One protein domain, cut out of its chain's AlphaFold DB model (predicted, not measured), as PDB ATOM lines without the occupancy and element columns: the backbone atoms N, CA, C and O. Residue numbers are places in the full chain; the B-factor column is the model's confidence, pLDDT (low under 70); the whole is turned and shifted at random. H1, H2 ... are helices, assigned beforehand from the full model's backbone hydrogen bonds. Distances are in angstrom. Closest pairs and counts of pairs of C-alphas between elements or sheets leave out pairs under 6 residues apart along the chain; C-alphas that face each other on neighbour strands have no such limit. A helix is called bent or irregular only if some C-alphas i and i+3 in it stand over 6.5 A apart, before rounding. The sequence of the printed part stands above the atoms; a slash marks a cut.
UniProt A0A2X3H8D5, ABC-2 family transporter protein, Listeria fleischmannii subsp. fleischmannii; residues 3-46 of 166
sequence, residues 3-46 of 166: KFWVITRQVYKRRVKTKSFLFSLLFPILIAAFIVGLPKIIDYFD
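Overview. This is residues 3 to 46 of the 166 residues of the protein "ABC-2 family transporter protein" of Listeria fleischmannii subsp. fleischmannii (UniProt A0A2X3H8D5). Two helices follow each other end to end in one long, thin, gently zigzagging line, the long kinked H2 carrying on from the shorter H1 after a small step in the chain at residues 17 and 18. Neither helix folds back on the other, and there is no packed core. The printed part has 44 residues with two named helices, H1 then H2, and no named strand; its class is all helix. It is extended, with a radius of gyration of the C-alphas of 18.0 A, and only just a rod, spanning 61 by 14 by 8 A.

Arrangement. The longest helix is H2, residues 19 to 46, which has a kink of 39 degrees near residue 26. It is only just irregular: C-alphas 25 and 28 are 6.8 A apart. H1, residues 3 to 16, is close to H2 but not clearly touching it, with 2 pairs of C-alphas within 8 A. Their closest C-alphas, those of Arg 15 and Phe 21, are 6.8 A apart. The two helices run the same way at a shallow tilt of 33 degrees, only just short of steep, and their centres are 31.6 A apart. In H1 every O i to N i+4 pair is within hydrogen-bond range; in H2 it is 20 of 24.

Along the chain. H2 has 28 residues, Lys 19 to Asp 46, and measures 36.7 A from first to last C-alpha. It begins at C-alpha 19 (9.194, -27.579, 6.298) and ends at C-alpha 46 (-1.113, -7.175, 35.045). H1 has 14 residues, Lys 3 to Val 16, and measures 20.3 A, beginning at C-alpha 3 (8.209, -28.676, -21.136).

Size, cuts and confidence. The two C-alphas farthest apart, those of Lys 3 and Asp 46, are 60.9 A apart. Residues 3 to 15, 17 to 24 and 26 to 46 stand free. The link from H1 to H2 is tight, with 2 residues, and the printed part has no cut. The mean pLDDT of the printed part is 82.4, and residues 42 to 46 are under 70.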
ATOM      1  N   LYS A   3       7.187 -28.036 -21.984       75.06
ATOM      2  CA  LYS A   3       8.209 -28.676 -21.136       75.06
ATOM      3  C   LYS A   3       8.734 -27.746 -20.037       75.06
ATOM      4  O   LYS A   3       9.010 -28.213 -18.939       75.06
ATOM      5  N   PHE A   4       8.805 -26.441 -20.305       84.06
ATOM      6  CA  PHE A   4       9.231 -25.444 -19.320       84.06
ATOM      7  C   PHE A   4       8.261 -25.397 -18.132       84.06
ATOM      8  O   PHE A   4       8.675 -25.594 -16.997       84.06
ATOM      9  N   TRP A   5       6.957 -25.288 -18.403       83.88
ATOM     10  CA  TRP A   5       5.914 -25.245 -17.373       83.88
ATOM     11  C   TRP A   5       5.886 -26.492 -16.476       83.88
ATOM     12  O   TRP A   5       5.669 -26.394 -15.266       83.88
ATOM     13  N   VAL A   6       6.158 -27.670 -17.049       85.38
ATOM     14  CA  VAL A   6       6.248 -28.935 -16.300       85.38
ATOM     15  C   VAL A   6       7.416 -28.907 -15.311       85.38
ATOM     16  O   VAL A   6       7.232 -29.229 -14.134       85.38
ATOM     17  N   ILE A   7       8.593 -28.461 -15.756       83.44
ATOM     18  CA  ILE A   7       9.793 -28.366 -14.914       83.44
ATOM     19  C   ILE A   7       9.585 -27.317 -13.816       83.44
ATOM     20  O   ILE A   7       9.824 -27.603 -12.640       83.44
ATOM     21  N   THR A   8       9.055 -26.137 -14.155       85.50
ATOM     22  CA  THR A   8       8.779 -25.068 -13.183       85.50
ATOM     23  C   THR A   8       7.809 -25.536 -12.098       85.50
ATOM     24  O   THR A   8       8.070 -25.346 -10.909       85.50
ATOM     25  N   ARG A   9       6.726 -26.231 -12.475       85.56
ATOM     26  CA  ARG A   9       5.744 -26.771 -11.521       85.56
ATOM     27  C   ARG A   9       6.355 -27.820 -10.592       85.56
ATOM     28  O   ARG A   9       6.037 -27.842  -9.401       85.56
ATOM     29  N   GLN A  10       7.233 -28.676 -11.112       84.75
ATOM     30  CA  GLN A  10       7.913 -29.704 -10.324       84.75
ATOM     31  C   GLN A  10       8.876 -29.089  -9.298       84.75
ATOM     32  O   GLN A  10       8.859 -29.480  -8.127       84.75
ATOM     33  N   VAL A  11       9.667 -28.094  -9.705       84.69
ATOM     34  CA  VAL A  11      10.606 -27.389  -8.818       84.69
ATOM     35  C   VAL A  11       9.857 -26.583  -7.754       84.69
ATOM     36  O   VAL A  11      10.183 -26.687  -6.570       84.69
ATOM     37  N   TYR A  12       8.803 -25.860  -8.139       85.25
ATOM     38  CA  TYR A  12       7.958 -25.099  -7.218       85.25
ATOM     39  C   TYR A  12       7.329 -26.000  -6.145       85.25
ATOM     40  O   TYR A  12       7.501 -25.762  -4.950       85.25
ATOM     41  N   LYS A  13       6.688 -27.108  -6.548       83.44
ATOM     42  CA  LYS A  13       6.054 -28.057  -5.614       83.44
ATOM     43  C   LYS A  13       7.067 -28.692  -4.656       83.44
ATOM     44  O   LYS A  13       6.721 -28.967  -3.508       83.44
ATOM     45  N   ARG A  14       8.310 -28.911  -5.103       82.44
ATOM     46  CA  ARG A  14       9.390 -29.446  -4.263       82.44
ATOM     47  C   ARG A  14       9.869 -28.434  -3.223       82.44
ATOM     48  O   ARG A  14      10.169 -28.843  -2.110       82.44
ATOM     49  N   ARG A  15       9.923 -27.141  -3.560       81.81
ATOM     50  CA  ARG A  15      10.343 -26.066  -2.640       81.81
ATOM     51  C   ARG A  15       9.254 -25.707  -1.627       81.81
ATOM     52  O   ARG A  15       9.544 -25.670  -0.435       81.81
ATOM     53  N   VAL A  16       8.008 -25.552  -2.074       82.88
ATOM     54  CA  VAL A  16       6.870 -25.152  -1.222       82.88
ATOM     55  C   VAL A  16       6.507 -26.205  -0.173       82.88
ATOM     56  O   VAL A  16       6.077 -25.872   0.924       82.88
ATOM     57  N   LYS A  17       6.722 -27.493  -0.467       80.44
ATOM     58  CA  LYS A  17       6.461 -28.592   0.479       80.44
ATOM     59  C   LYS A  17       7.551 -28.795   1.534       80.44
ATOM     60  O   LYS A  17       7.432 -29.701   2.358       80.44
ATOM     61  N   THR A  18       8.633 -28.021   1.499       88.69
ATOM     62  CA  THR A  18       9.665 -28.132   2.533       88.69
ATOM     63  C   THR A  18       9.177 -27.506   3.834       88.69
ATOM     64  O   THR A  18       8.531 -26.460   3.824       88.69
ATOM     65  N   LYS A  19       9.525 -28.122   4.971       83.81
ATOM     66  CA  LYS A  19       9.194 -27.579   6.298       83.81
ATOM     67  C   LYS A  19       9.703 -26.137   6.447       83.81
ATOM     68  O   LYS A  19       8.979 -25.289   6.943       83.81
ATOM     69  N   SER A  20      10.904 -25.850   5.938       87.00
ATOM     70  CA  SER A  20      11.517 -24.514   5.969       87.00
ATOM     71  C   SER A  20      10.721 -23.454   5.193       87.00
ATOM     72  O   SER A  20      10.559 -22.348   5.700       87.00
ATOM     73  N   PHE A  21      10.152 -23.784   4.024       86.62
ATOM     74  CA  PHE A  21       9.282 -22.852   3.293       86.62
ATOM     75  C   PHE A  21       7.998 -22.543   4.072       86.62
ATOM     76  O   PHE A  21       7.591 -21.387   4.155       86.62
ATOM     77  N   LEU A  22       7.389 -23.562   4.688       86.06
ATOM     78  CA  LEU A  22       6.193 -23.375   5.506       86.06
ATOM     79  C   LEU A  22       6.481 -22.509   6.740       86.06
ATOM     80  O   LEU A  22       5.724 -21.587   7.017       86.06
ATOM     81  N   PHE A  23       7.601 -22.746   7.433       89.50
ATOM     82  CA  PHE A  23       8.030 -21.888   8.539       89.50
ATOM     83  C   PHE A  23       8.287 -20.458   8.070       89.50
ATOM     84  O   PHE A  23       7.755 -19.544   8.675       89.50
ATOM     85  N   SER A  24       9.008 -20.242   6.966       88.94
ATOM     86  CA  SER A  24       9.263 -18.891   6.439       88.94
ATOM     87  C   SER A  24       7.982 -18.127   6.092       88.94
ATOM     88  O   SER A  24       7.970 -16.903   6.176       88.94
ATOM     89  N   LEU A  25       6.921 -18.832   5.692       90.19
ATOM     90  CA  LEU A  25       5.624 -18.239   5.383       90.19
ATOM     91  C   LEU A  25       4.785 -17.974   6.646       90.19
ATOM     92  O   LEU A  25       4.110 -16.951   6.725       90.19
ATOM     93  N   LEU A  26       4.826 -18.874   7.633       91.25
ATOM     94  CA  LEU A  26       4.046 -18.771   8.875       91.25
ATOM     95  C   LEU A  26       4.714 -17.911   9.954       91.25
ATOM     96  O   LEU A  26       4.027 -17.367  10.810       91.25
ATOM     97  N   PHE A  27       6.036 -17.772   9.925       93.38
ATOM     98  CA  PHE A  27       6.815 -17.021  10.905       93.38
ATOM     99  C   PHE A  27       6.395 -15.549  11.047       93.38
ATOM    100  O   PHE A  27       6.165 -15.130  12.181       93.38
ATOM    101  N   PRO A  28       6.203 -14.761   9.966       93.56
ATOM    102  CA  PRO A  28       5.719 -13.387  10.111       93.56
ATOM    103  C   PRO A  28       4.307 -13.318  10.713       93.56
ATOM    104  O   PRO A  28       4.017 -12.405  11.480       93.56
ATOM    105  N   ILE A  29       3.447 -14.302  10.427       94.88
ATOM    106  CA  ILE A  29       2.093 -14.388  10.998       94.88
ATOM    107  C   ILE A  29       2.166 -14.732  12.490       94.88
ATOM    108  O   ILE A  29       1.450 -14.139  13.288       94.88
ATOM    109  N   LEU A  30       3.054 -15.650  12.876       93.44
ATOM    110  CA  LEU A  30       3.301 -16.004  14.274       93.44
ATOM    111  C   LEU A  30       3.837 -14.817  15.075       93.44
ATOM    112  O   LEU A  30       3.350 -14.574  16.173       93.44
ATOM    113  N   ILE A  31       4.786 -14.053  14.525       93.94
ATOM    114  CA  ILE A  31       5.298 -12.837  15.172       93.94
ATOM    115  C   ILE A  31       4.186 -11.795  15.306       93.94
ATOM    116  O   ILE A  31       4.015 -11.232  16.381       93.94
ATOM    117  N   ALA A  32       3.398 -11.559  14.254       92.88
ATOM    118  CA  ALA A  32       2.286 -10.617  14.315       92.88
ATOM    119  C   ALA A  32       1.235 -11.040  15.355       92.88
ATOM    120  O   ALA A  32       0.799 -10.218  16.156       92.88
ATOM    121  N   ALA A  33       0.876 -12.326  15.399       89.44
ATOM    122  CA  ALA A  33      -0.040 -12.872  16.397       89.44
ATOM    123  C   ALA A  33       0.526 -12.761  17.819       89.44
ATOM    124  O   ALA A  33      -0.212 -12.433  18.742       89.44
ATOM    125  N   PHE A  34       1.831 -12.981  17.992       88.75
ATOM    126  CA  PHE A  34       2.507 -12.795  19.271       88.75
ATOM    127  C   PHE A  34       2.482 -11.328  19.708       88.75
ATOM    128  O   PHE A  34       2.112 -11.051  20.838       88.75
ATOM    129  N   ILE A  35       2.775 -10.377  18.814       90.94
ATOM    130  CA  ILE A  35       2.737  -8.936  19.118       90.94
ATOM    131  C   ILE A  35       1.318  -8.462  19.451       90.94
ATOM    132  O   ILE A  35       1.134  -7.684  20.379       90.94
ATOM    133  N   VAL A  36       0.304  -8.947  18.733       89.69
ATOM    134  CA  VAL A  36      -1.103  -8.619  19.015       89.69
ATOM    135  C   VAL A  36      -1.593  -9.299  20.300       89.69
ATOM    136  O   VAL A  36      -2.433  -8.748  21.008       89.69
ATOM    137  N   GLY A  37      -1.068 -10.485  20.617       81.69
ATOM    138  CA  GLY A  37      -1.363 -11.219  21.848       81.69
ATOM    139  C   GLY A  37      -0.571 -10.743  23.068       81.69
ATOM    140  O   GLY A  37      -1.000 -11.008  24.187       81.69
ATOM    141  N   LEU A  38       0.542 -10.027  22.876       80.00
ATOM    142  CA  LEU A  38       1.412  -9.538  23.949       80.00
ATOM    143  C   LEU A  38       0.650  -8.686  24.971       80.00
ATOM    144  O   LEU A  38       0.763  -9.006  26.147       80.00
ATOM    145  N   PRO A  39      -0.179  -7.696  24.580       75.25
ATOM    146  CA  PRO A  39      -0.991  -6.942  25.529       75.25
ATOM    147  C   PRO A  39      -1.918  -7.829  26.358       75.25
ATOM    148  O   PRO A  39      -2.011  -7.635  27.550       75.25
ATOM    149  N   LYS A  40      -2.537  -8.867  25.778       71.81
ATOM    150  CA  LYS A  40      -3.414  -9.790  26.526       71.81
ATOM    151  C   LYS A  40      -2.663 -10.689  27.500       71.81
ATOM    152  O   LYS A  40      -3.219 -11.083  28.518       71.81
ATOM    153  N   ILE A  41      -1.437 -11.060  27.150       72.50
ATOM    154  CA  ILE A  41      -0.553 -11.831  28.021       72.50
ATOM    155  C   ILE A  41      -0.072 -10.926  29.154       72.50
ATOM    156  O   ILE A  41      -0.148 -11.339  30.300       72.50
ATOM    157  N   ILE A  42       0.333  -9.691  28.837       62.59
ATOM    158  CA  ILE A  42       0.680  -8.658  29.815       62.59
ATOM    159  C   ILE A  42      -0.517  -8.401  30.723       62.59
ATOM    160  O   ILE A  42      -0.370  -8.693  31.885       62.59
ATOM    161  N   ASP A  43      -1.707  -8.057  30.224       56.66
ATOM    162  CA  ASP A  43      -2.946  -7.881  31.006       56.66
ATOM    163  C   ASP A  43      -3.297  -9.108  31.872       56.66
ATOM    164  O   ASP A  43      -3.915  -8.984  32.924       56.66
ATOM    165  N   TYR A  44      -2.948 -10.327  31.449       59.31
ATOM    166  CA  TYR A  44      -3.145 -11.526  32.270       59.31
ATOM    167  C   TYR A  44      -2.144 -11.600  33.436       59.31
ATOM    168  O   TYR A  44      -2.502 -12.085  34.505       59.31
ATOM    169  N   PHE A  45      -0.930 -11.077  33.263       55.62
ATOM    170  CA  PHE A  45       0.043 -10.864  34.340       55.62
ATOM    171  C   PHE A  45      -0.225  -9.561  35.142       55.62
ATOM    172  O   PHE A  45      -0.012  -9.559  36.348       55.62
ATOM    173  N   ASP A  46      -0.781  -8.517  34.513       48.03
ATOM    174  CA  ASP A  46      -1.113  -7.175  35.045       48.03
ATOM    175  C   ASP A  46      -2.514  -7.101  35.661       48.03
ATOM    176  O   ASP A  46      -2.830  -6.208  36.430       48.03
TER     177      ASP A  46